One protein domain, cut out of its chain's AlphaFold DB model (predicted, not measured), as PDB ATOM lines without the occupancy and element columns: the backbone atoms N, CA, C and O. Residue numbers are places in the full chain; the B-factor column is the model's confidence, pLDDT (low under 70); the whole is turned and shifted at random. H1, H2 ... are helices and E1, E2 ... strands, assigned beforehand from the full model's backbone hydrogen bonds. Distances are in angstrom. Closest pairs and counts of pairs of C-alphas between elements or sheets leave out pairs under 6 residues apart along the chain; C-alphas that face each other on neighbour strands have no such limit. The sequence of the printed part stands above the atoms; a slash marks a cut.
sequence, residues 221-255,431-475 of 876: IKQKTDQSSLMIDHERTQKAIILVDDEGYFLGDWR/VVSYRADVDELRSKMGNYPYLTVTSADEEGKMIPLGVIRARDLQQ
ATOM      1  N   ILE A 221     180.054 107.554 214.953       90.88
ATOM      2  CA  ILE A 221     180.918 108.155 215.978       90.88
ATOM      3  C   ILE A 221     182.365 107.983 215.534       90.88
ATOM      4  O   ILE A 221     182.803 106.868 215.259       90.88
ATOM      5  N   LYS A 222     183.114 109.085 215.513       91.00
ATOM      6  CA  LYS A 222     184.568 109.069 215.339       91.00
ATOM      7  C   LYS A 222     185.219 109.164 216.718       91.00
ATOM      8  O   LYS A 222     184.935 110.124 217.426       91.00
ATOM      9  N   GLN A 223     186.040 108.183 217.090       91.25
ATOM     10  CA  GLN A 223     186.782 108.176 218.355       91.25
ATOM     11  C   GLN A 223     188.286 108.207 218.118       91.25
ATOM     12  O   GLN A 223     188.783 107.602 217.166       91.25
ATOM     13  N   LYS A 224     188.994 108.894 219.013       90.88
ATOM     14  CA  LYS A 224     190.456 108.885 219.074       90.88
ATOM     15  C   LYS A 224     190.958 107.645 219.807       90.88
ATOM     16  O   LYS A 224     190.230 107.035 220.589       90.88
ATOM     17  N   THR A 225     192.199 107.259 219.548       86.62
ATOM     18  CA  THR A 225     192.797 106.021 220.070       86.62
ATOM     19  C   THR A 225     193.210 106.090 221.541       86.62
ATOM     20  O   THR A 225     193.320 105.048 222.189       86.62
ATOM     21  N   ASP A 226     193.398 107.289 222.083       86.44
ATOM     22  CA  ASP A 226     193.756 107.549 223.482       86.44
ATOM     23  C   ASP A 226     192.584 107.354 224.459       86.44
ATOM     24  O   ASP A 226     192.789 107.171 225.661       86.44
ATOM     25  N   GLN A 227     191.353 107.347 223.951       86.56
ATOM     26  CA  GLN A 227     190.152 107.172 224.758       86.56
ATOM     27  C   GLN A 227     189.980 105.732 225.254       86.56
ATOM     28  O   GLN A 227     190.401 104.763 224.618       86.56
ATOM     29  N   SER A 228     189.298 105.583 226.394       84.81
ATOM     30  CA  SER A 228     188.984 104.270 226.961       84.81
ATOM     31  C   SER A 228     187.907 103.551 226.149       84.81
ATOM     32  O   SER A 228     186.823 104.083 225.892       84.81
ATOM     33  N   SER A 229     188.169 102.284 225.831       82.44
ATOM     34  CA  SER A 229     187.213 101.379 225.186       82.44
ATOM     35  C   SER A 229     185.943 101.134 226.019       82.44
ATOM     36  O   SER A 229     184.915 100.746 225.463       82.44
ATOM     37  N   LEU A 230     185.982 101.395 227.332       79.12
ATOM     38  CA  LEU A 230     184.842 101.236 228.243       79.12
ATOM     39  C   LEU A 230     183.796 102.349 228.111       79.12
ATOM     40  O   LEU A 230     182.646 102.138 228.485       79.12
ATOM     41  N   MET A 231     184.164 103.511 227.562       78.81
ATOM     42  CA  MET A 231     183.228 104.625 227.359       78.81
ATOM     43  C   MET A 231     182.288 104.416 226.164       78.81
ATOM     44  O   MET A 231     181.389 105.222 225.925       78.81
ATOM     45  N   ILE A 232     182.495 103.344 225.397       77.06
ATOM     46  CA  ILE A 232     181.719 103.041 224.202       77.06
ATOM     47  C   ILE A 232     180.598 102.057 224.546       77.06
ATOM     48  O   ILE A 232     180.824 100.858 224.712       77.06
ATOM     49  N   ASP A 233     179.370 102.570 224.593       71.94
ATOM     50  CA  ASP A 233     178.150 101.773 224.733       71.94
ATOM     51  C   ASP A 233     177.641 101.321 223.351       71.94
ATOM     52  O   ASP A 233     177.081 102.105 222.573       71.94
ATOM     53  N   HIS A 234     177.858 100.039 223.041       71.31
ATOM     54  CA  HIS A 234     177.398  99.402 221.802       71.31
ATOM     55  C   HIS A 234     175.933  98.946 221.855       71.31
ATOM     56  O   HIS A 234     175.285  98.893 220.810       71.31
ATOM     57  N   GLU A 235     175.401  98.619 223.037       61.56
ATOM     58  CA  GLU A 235     174.085  97.978 223.189       61.56
ATOM     59  C   GLU A 235     172.929  98.976 223.057       61.56
ATOM     60  O   GLU A 235     171.882  98.637 222.507       61.56
ATOM     61  N   ARG A 236     173.115 100.234 223.478       54.50
ATOM     62  CA  ARG A 236     172.066 101.262 223.354       54.50
ATOM     63  C   ARG A 236     172.025 101.980 222.011       54.50
ATOM     64  O   ARG A 236     171.028 102.631 221.711       54.50
ATOM     65  N   THR A 237     173.103 101.949 221.228       53.19
ATOM     66  CA  THR A 237     173.321 103.019 220.246       53.19
ATOM     67  C   THR A 237     173.095 102.640 218.779       53.19
ATOM     68  O   THR A 237     172.798 103.542 218.000       53.19
ATOM     69  N   GLN A 238     173.198 101.369 218.357       70.00
ATOM     70  CA  GLN A 238     173.236 100.996 216.917       70.00
ATOM     71  C   GLN A 238     174.161 101.920 216.082       70.00
ATOM     72  O   GLN A 238     173.899 102.192 214.899       70.00
ATOM     73  N   LYS A 239     175.199 102.480 216.717       85.81
ATOM     74  CA  LYS A 239     176.107 103.454 216.115       85.81
ATOM     75  C   LYS A 239     177.281 102.730 215.479       85.81
ATOM     76  O   LYS A 239     177.738 101.703 215.972       85.81
ATOM     77  N   ALA A 240     177.771 103.284 214.381       90.38
ATOM     78  CA  ALA A 240     178.988 102.823 213.743       90.38
ATOM     79  C   ALA A 240     180.171 103.588 214.335       90.38
ATOM     80  O   ALA A 240     180.229 104.813 214.212       90.38
ATOM     81  N   ILE A 241     181.094 102.886 214.989       91.38
ATOM     82  CA  ILE A 241     182.281 103.511 215.572       91.38
ATOM     83  C   ILE A 241     183.456 103.347 214.616       91.38
ATOM     84  O   ILE A 241     183.806 102.239 214.193       91.38
ATOM     85  N   ILE A 242     184.056 104.483 214.296       93.25
ATOM     86  CA  ILE A 242     185.243 104.608 213.469       93.25
ATOM     87  C   ILE A 242     186.353 105.178 214.345       93.25
ATOM     88  O   ILE A 242     186.160 106.190 215.015       93.25
ATOM     89  N   LEU A 243     187.515 104.539 214.323       92.94
ATOM     90  CA  LEU A 243     188.710 105.019 214.997       92.94
ATOM     91  C   LEU A 243     189.508 105.896 214.041       92.94
ATOM     92  O   LEU A 243     189.738 105.515 212.887       92.94
ATOM     93  N   VAL A 244     189.908 107.066 214.529       93.00
ATOM     94  CA  VAL A 244     190.712 108.032 213.784       93.00
ATOM     95  C   VAL A 244     191.923 108.492 214.583       93.00
ATOM     96  O   VAL A 244     191.904 108.439 215.813       93.00
ATOM     97  N   ASP A 245     192.965 108.931 213.885       90.56
ATOM     98  CA  ASP A 245     194.100 109.613 214.509       90.56
ATOM     99  C   ASP A 245     193.762 111.073 214.876       90.56
ATOM    100  O   ASP A 245     192.629 111.542 214.709       90.56
ATOM    101  N   ASP A 246     194.754 111.799 215.394       86.81
ATOM    102  CA  ASP A 246     194.607 113.208 215.770       86.81
ATOM    103  C   ASP A 246     194.341 114.142 214.582       86.81
ATOM    104  O   ASP A 246     193.714 115.189 214.763       86.81
ATOM    105  N   GLU A 247     194.759 113.752 213.378       84.94
ATOM    106  CA  GLU A 247     194.526 114.475 212.123       84.94
ATOM    107  C   GLU A 247     193.168 114.101 211.481       84.94
ATOM    108  O   GLU A 247     192.688 114.778 210.567       84.94
ATOM    109  N   GLY A 248     192.494 113.066 211.995       87.94
ATOM    110  CA  GLY A 248     191.186 112.593 211.549       87.94
ATOM    111  C   GLY A 248     191.220 111.505 210.470       87.94
ATOM    112  O   GLY A 248     190.163 111.207 209.895       87.94
ATOM    113  N   TYR A 249     192.382 110.911 210.192       91.69
ATOM    114  CA  TYR A 249     192.536 109.785 209.272       91.69
ATOM    115  C   TYR A 249     192.068 108.475 209.896       91.69
ATOM    116  O   TYR A 249     192.141 108.265 211.100       91.69
ATOM    117  N   PHE A 250     191.557 107.581 209.059       93.19
ATOM    118  CA  PHE A 250     190.986 106.301 209.443       93.19
ATOM    119  C   PHE A 250     192.066 105.317 209.901       93.19
ATOM    120  O   PHE A 250     192.980 104.994 209.143       93.19
ATOM    121  N   LEU A 251     191.887 104.771 211.104       92.38
ATOM    122  CA  LEU A 251     192.746 103.730 211.673       92.38
ATOM    123  C   LEU A 251     192.053 102.366 211.725       92.38
ATOM    124  O   LEU A 251     192.699 101.325 211.609       92.38
ATOM    125  N   GLY A 252     190.732 102.351 211.897       92.25
ATOM    126  CA  GLY A 252     189.979 101.111 212.013       92.25
ATOM    127  C   GLY A 252     188.516 101.320 212.367       92.25
ATOM    128  O   GLY A 252     188.038 102.434 212.559       92.25
ATOM    129  N   ASP A 253     187.795 100.214 212.474       90.38
ATOM    130  CA  ASP A 253     186.429 100.169 212.985       90.38
ATOM    131  C   ASP A 253     186.399  99.441 214.335       90.38
ATOM    132  O   ASP A 253     187.245  98.585 214.613       90.38
ATOM    133  N   TRP A 254     185.433  99.793 215.183       89.81
ATOM    134  CA  TRP A 254     185.248  99.171 216.493       89.81
ATOM    135  C   TRP A 254     183.801  98.709 216.642       89.81
ATOM    136  O   TRP A 254     182.887  99.530 216.672       89.81
ATOM    137  N   ARG A 255     183.572  97.396 216.697       86.88
ATOM    138  CA  ARG A 255     182.233  96.790 216.685       86.88
ATOM    139  C   ARG A 255     181.944  96.042 217.980       86.88
ATOM    140  O   ARG A 255     182.854  95.668 218.711       86.88
ATOM    141  N   VAL A 431     186.875  98.286 205.093       92.56
ATOM    142  CA  VAL A 431     186.746  99.540 204.354       92.56
ATOM    143  C   VAL A 431     186.408  99.300 202.892       92.56
ATOM    144  O   VAL A 431     186.776  98.287 202.289       92.56
ATOM    145  N   VAL A 432     185.737 100.284 202.310       95.44
ATOM    146  CA  VAL A 432     185.450 100.358 200.879       95.44
ATOM    147  C   VAL A 432     185.800 101.736 200.351       95.44
ATOM    148  O   VAL A 432     185.618 102.745 201.031       95.44
ATOM    149  N   SER A 433     186.305 101.771 199.121       94.88
ATOM    150  CA  SER A 433     186.522 103.030 198.417       94.88
ATOM    151  C   SER A 433     185.181 103.712 198.167       94.88
ATOM    152  O   SER A 433     184.199 103.052 197.840       94.88
ATOM    153  N   TYR A 434     185.147 105.040 198.215       92.88
ATOM    154  CA  TYR A 434     183.966 105.822 197.837       92.88
ATOM    155  C   TYR A 434     183.459 105.550 196.408       92.88
ATOM    156  O   TYR A 434     182.320 105.882 196.089       92.88
ATOM    157  N   ARG A 435     184.285 104.931 195.553       93.44
ATOM    158  CA  ARG A 435     183.938 104.545 194.176       93.44
ATOM    159  C   ARG A 435     183.416 103.113 194.027       93.44
ATOM    160  O   ARG A 435     183.015 102.775 192.919       93.44
ATOM    161  N   ALA A 436     183.442 102.293 195.080       95.81
ATOM    162  CA  ALA A 436     183.005 100.900 195.005       95.81
ATOM    163  C   ALA A 436     181.514 100.811 194.648       95.81
ATOM    164  O   ALA A 436     180.716 101.616 195.144       95.81
ATOM    165  N   ASP A 437     181.164  99.861 193.784       94.69
ATOM    166  CA  ASP A 437     179.798  99.632 193.312       94.69
ATOM    167  C   ASP A 437     178.992  98.726 194.259       94.69
ATOM    168  O   ASP A 437     179.493  98.214 195.262       94.69
ATOM    169  N   VAL A 438     177.703  98.547 193.959       94.38
ATOM    170  CA  VAL A 438     176.776  97.758 194.787       94.38
ATOM    171  C   VAL A 438     177.198  96.291 194.918       94.38
ATOM    172  O   VAL A 438     176.989  95.696 195.978       94.38
ATOM    173  N   ASP A 439     177.796  95.703 193.884       92.69
ATOM    174  CA  ASP A 439     178.181  94.291 193.899       92.69
ATOM    175  C   ASP A 439     179.429  94.080 194.766       92.69
ATOM    176  O   ASP A 439     179.452  93.180 195.613       92.69
ATOM    177  N   GLU A 440     180.422  94.971 194.656       94.69
ATOM    178  CA  GLU A 440     181.571  95.016 195.563       94.69
ATOM    179  C   GLU A 440     181.115  95.226 197.014       94.69
ATOM    180  O   GLU A 440     181.580  94.530 197.923       94.69
ATOM    181  N   LEU A 441     180.171  96.146 197.239       95.25
ATOM    182  CA  LEU A 441     179.609  96.424 198.560       95.25
ATOM    183  C   LEU A 441     178.938  95.195 199.172       95.25
ATOM    184  O   LEU A 441     179.206  94.865 200.327       95.25
ATOM    185  N   ARG A 442     178.082  94.501 198.415       94.12
ATOM    186  CA  ARG A 442     177.383  93.293 198.887       94.12
ATOM    187  C   ARG A 442     178.361  92.166 199.193       94.12
ATOM    188  O   ARG A 442     178.223  91.515 200.226       94.12
ATOM    189  N   SER A 443     179.374  91.992 198.345       93.12
ATOM    190  CA  SER A 443     180.439  91.007 198.542       93.12
ATOM    191  C   SER A 443     181.239  91.275 199.824       93.12
ATOM    192  O   SER A 443     181.439  90.372 200.637       93.12
ATOM    193  N   LYS A 444     181.638  92.533 200.063       94.06
ATOM    194  CA  LYS A 444     182.421  92.920 201.248       94.06
ATOM    195  C   LYS A 444     181.608  93.010 202.538       94.06
ATOM    196  O   LYS A 444     182.177  92.819 203.610       94.06
ATOM    197  N   MET A 445     180.306  93.300 202.466       93.25
ATOM    198  CA  MET A 445     179.457  93.450 203.655       93.25
ATOM    199  C   MET A 445     179.418  92.160 204.478       93.25
ATOM    200  O   MET A 445     179.538  92.221 205.697       93.25
ATOM    201  N   GLY A 446     179.288  90.994 203.831       88.12
ATOM    202  CA  GLY A 446     179.236  89.698 204.514       88.12
ATOM    203  C   GLY A 446     178.272  89.706 205.710       88.12
ATOM    204  O   GLY A 446     177.101  90.047 205.570       88.12
ATOM    205  N   ASN A 447     178.793  89.379 206.898       86.38
ATOM    206  CA  ASN A 447     178.056  89.420 208.171       86.38
ATOM    207  C   ASN A 447     178.319  90.699 208.990       86.38
ATOM    208  O   ASN A 447     177.924  90.784 210.155       86.38
ATOM    209  N   TYR A 448     179.035  91.676 208.432       88.69
ATOM    210  CA  TYR A 448     179.342  92.913 209.139       88.69
ATOM    211  C   TYR A 448     178.106  93.816 209.207       88.69
ATOM    212  O   TYR A 448     177.358  93.918 208.241       88.69
ATOM    213  N   PRO A 449     177.891  94.528 210.328       89.62
ATOM    214  CA  PRO A 449     176.754  95.438 210.464       89.62
ATOM    215  C   PRO A 449     176.892  96.697 209.595       89.62
ATOM    216  O   PRO A 449     175.888  97.330 209.263       89.62
ATOM    217  N   TYR A 450     178.126  97.081 209.255       93.69
ATOM    218  CA  TYR A 450     178.431  98.215 208.389       93.69
ATOM    219  C   TYR A 450     179.840  98.127 207.789       93.69
ATOM    220  O   TYR A 450     180.754  97.536 208.381       93.69
ATOM    221  N   LEU A 451     180.013  98.815 206.660       95.31
ATOM    222  CA  LEU A 451     181.292  99.100 206.013       95.31
ATOM    223  C   LEU A 451     181.635 100.581 206.167       95.31
ATOM    224  O   LEU A 451     180.753 101.433 206.038       95.31
ATOM    225  N   THR A 452     182.908 100.893 206.409       96.06
ATOM    226  CA  THR A 452     183.379 102.284 206.414       96.06
ATOM    227  C   THR A 452     183.775 102.700 205.004       96.06
ATOM    228  O   THR A 452     184.592 102.042 204.363       96.06
ATOM    229  N   VAL A 453     183.220 103.811 204.529       96.50
ATOM    230  CA  VAL A 453     183.555 104.390 203.229       96.50
ATOM    231  C   VAL A 453     184.724 105.350 203.396       96.50
ATOM    232  O   VAL A 453     184.663 106.269 204.220       96.50
ATOM    233  N   THR A 454     185.782 105.153 202.616       94.56
ATOM    234  CA  THR A 454     187.001 105.965 202.677       94.56
ATOM    235  C   THR A 454     187.373 106.564 201.321       94.56
ATOM    236  O   THR A 454     187.015 106.056 200.255       94.56
ATOM    237  N   SER A 455     188.110 107.674 201.365       91.69
ATOM    238  CA  SER A 455     188.888 108.194 200.236       91.69
ATOM    239  C   SER A 455     190.351 108.255 200.634       91.69
ATOM    240  O   SER A 455     190.645 108.579 201.778       91.69
ATOM    241  N   ALA A 456     191.264 107.975 199.711       88.69
ATOM    242  CA  ALA A 456     192.681 108.240 199.927       88.69
ATOM    243  C   ALA A 456     192.989 109.720 199.652       88.69
ATOM    244  O   ALA A 456     192.367 110.314 198.763       88.69
ATOM    245  N   ASP A 457     193.912 110.304 200.411       83.44
ATOM    246  CA  ASP A 457     194.540 111.583 200.075       83.44
ATOM    247  C   ASP A 457     195.746 111.399 199.132       83.44
ATOM    248  O   ASP A 457     195.993 110.301 198.626       83.44
ATOM    249  N   GLU A 458     196.482 112.481 198.862       79.69
ATOM    250  CA  GLU A 458     197.658 112.467 197.976       79.69
ATOM    251  C   GLU A 458     198.810 111.594 198.510       79.69
ATOM    252  O   GLU A 458     199.601 111.083 197.720       79.69
ATOM    253  N   GLU A 459     198.880 111.376 199.827       84.00
ATOM    254  CA  GLU A 459     199.880 110.531 200.495       84.00
ATOM    255  C   GLU A 459     199.400 109.076 200.667       84.00
ATOM    256  O   GLU A 459     200.133 108.225 201.173       84.00
ATOM    257  N   GLY A 460     198.169 108.766 200.245       86.50
ATOM    258  CA  GLY A 460     197.555 107.448 200.399       86.50
ATOM    259  C   GLY A 460     196.934 107.197 201.777       86.50
ATOM    260  O   GLY A 460     196.451 106.089 202.028       86.50
ATOM    261  N   LYS A 461     196.896 108.197 202.667       89.81
ATOM    262  CA  LYS A 461     196.216 108.087 203.962       89.81
ATOM    263  C   LYS A 461     194.702 108.078 203.754       89.81
ATOM    264  O   LYS A 461     194.149 108.803 202.927       89.81
ATOM    265  N   MET A 462     194.002 107.238 204.513       92.25
ATOM    266  CA  MET A 462     192.562 107.037 204.351       92.25
ATOM    267  C   MET A 462     191.754 108.054 205.156       92.25
ATOM    268  O   MET A 462     191.861 108.123 206.372       92.25
ATOM    269  N   ILE A 463     190.866 108.786 204.497       91.25
ATOM    270  CA  ILE A 463     189.925 109.727 205.108       91.25
ATOM    271  C   ILE A 463     188.554 109.046 205.226       91.25
ATOM    272  O   ILE A 463     187.994 108.640 204.203       91.25
ATOM    273  N   PRO A 464     187.967 108.936 206.434       93.56
ATOM    274  CA  PRO A 464     186.654 108.328 206.615       93.56
ATOM    275  C   PRO A 464     185.531 109.296 206.225       93.56
ATOM    276  O   PRO A 464     185.290 110.308 206.902       93.56
ATOM    277  N   LEU A 465     184.808 108.939 205.162       92.50
ATOM    278  CA  LEU A 465     183.707 109.714 204.592       92.50
ATOM    279  C   LEU A 465     182.341 109.365 205.172       92.50
ATOM    280  O   LEU A 465     181.447 110.189 205.067       92.50
ATOM    281  N   GLY A 466     182.157 108.181 205.759       94.75
ATOM    282  CA  GLY A 466     180.872 107.723 206.300       94.75
ATOM    283  C   GLY A 466     180.779 106.212 206.371       94.75
ATOM    284  O   GLY A 466     181.797 105.526 206.277       94.75
ATOM    285  N   VAL A 467     179.567 105.695 206.558       95.62
ATOM    286  CA  VAL A 467     179.323 104.248 206.605       95.62
ATOM    287  C   VAL A 467     178.151 103.845 205.730       95.62
ATOM    288  O   VAL A 467     177.236 104.632 205.505       95.62
ATOM    289  N   ILE A 468     178.162 102.591 205.294       95.50
ATOM    290  CA  ILE A 468     177.019 101.920 204.671       95.50
ATOM    291  C   ILE A 468     176.597 100.811 205.622       95.50
ATOM    292  O   ILE A 468     177.426  99.983 206.003       95.50
ATOM    293  N   ARG A 469     175.329 100.795 206.041       93.25
ATOM    294  CA  ARG A 469     174.812  99.767 206.953       93.25
ATOM    295  C   ARG A 469     174.309  98.566 206.160       93.25
ATOM    296  O   ARG A 469     173.710  98.727 205.100       93.25
ATOM    297  N   ALA A 470     174.472  97.371 206.719       92.75
ATOM    298  CA  ALA A 470     173.995  96.135 206.099       92.75
ATOM    299  C   ALA A 470     172.492  96.181 205.788       92.75
ATOM    300  O   ALA A 470     172.080  95.837 204.686       92.75
ATOM    301  N   ARG A 471     171.689  96.684 206.735       91.75
ATOM    302  CA  ARG A 471     170.227  96.779 206.594       91.75
ATOM    303  C   ARG A 471     169.785  97.664 205.424       91.75
ATOM    304  O   ARG A 471     168.748  97.396 204.834       91.75
ATOM    305  N   ASP A 472     170.554  98.709 205.116       91.50
ATOM    306  CA  ASP A 472     170.218  99.663 204.057       91.50
ATOM    307  C   ASP A 472     170.615  99.059 202.696       91.50
ATOM    308  O   ASP A 472     169.850  99.121 201.742       91.50
ATOM    309  N   LEU A 473     171.755  98.357 202.631       93.62
ATOM    310  CA  LEU A 473     172.243  97.668 201.427       93.62
ATOM    311  C   LEU A 473     171.421  96.422 201.033       93.62
ATOM    312  O   LEU A 473     171.409  96.020 199.867       93.62
ATOM    313  N   GLN A 474     170.763  95.789 202.008       91.56
ATOM    314  CA  GLN A 474     169.900  94.620 201.807       91.56
ATOM    315  C   GLN A 474     168.506  94.977 201.279       91.56
ATOM    316  O   GLN A 474     167.751  94.075 200.914       91.56
ATOM    317  N   GLN A 475     168.147  96.265 201.230       91.75
ATOM    318  CA  GLN A 475     166.869  96.678 200.661       91.75
ATOM    319  C   GLN A 475     166.806  96.321 199.166       91.75
ATOM    320  O   GLN A 475     167.817  96.420 198.462       91.75
TER     321      GLN A 475
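AT A GLANCE: This is residues 221 to 255 and 431 to 475 of the 876 residues of an uncharacterized protein of Chlamydiae bacterium (UniProt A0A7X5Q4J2). Two small three-stranded sheets stand face to face as a sandwich, E1 E2 E3 opposite E4 E5 E6, with H1 packed on the second sheet and short H2 at the end of E6. A long loop, residues 225 to 239, joins E1 to E2. The printed part has 80 residues, with two named helices and six named strands in the order E1 E2 E3 E4 H1 E5 E6 H2; both sheets are mixed, and the class is mixed, helices and strands. The whole is compact, with a radius of gyration of the C-alphas of 13.2 A, and flat, spanning 37 by 36 by 14 A.

IN THESE COORDINATES: E1, residues 221 to 224, begins at C-alpha 221 (180.918, 108.155, 215.978). E2 is residues 240 to 244, 12.8 A long, E3 residues 250 to 254, and E4 residues 431 to 433. H1, residues 438 to 445, is 10.2 A long. E5, residues 450 to 456, and E6, residues 462 to 469, are 19.4 A each; E6 bends by 62 degrees at residue 465. H2, residues 470 to 473, ends at C-alpha 473 (172.243, 97.668, 201.427).

HOW THE PARTS SIT: E1 and E2 are parallel, with N 221 and O 240 2.8 A apart; hairpin E2 and E3 has N 243 and O 252 at 2.8 A. E4 and E5 are parallel, with N 432 and O 452 at 2.9 A; hairpin E5 and E6 has N 463 and O 455 at 2.7 A. The sheets' strands stand at 19 degrees; the closest C-alphas of E3 and E6 are Phe 250 and Met 462, 5.4 A. E4, H1 and E5 form a strand-helix-strand unit, two parallel strands with a helix between, its crossover right-handed. H1 is on that sheet at a height of 8.6 A; H2 only grazes it. Every O i to N i+4 pair in H1 is within hydrogen-bond range; H2 is too short for one.

THE WHOLE: The C-alphas farthest apart, Arg 236 and Glu 458, are 37.7 A apart. Residues 256 to 430 are not printed; C-alphas 255 and 431 are 13.4 A apart across the cut. The link E1 to E2 is long. Residues 235 to 237 have pLDDT under 70.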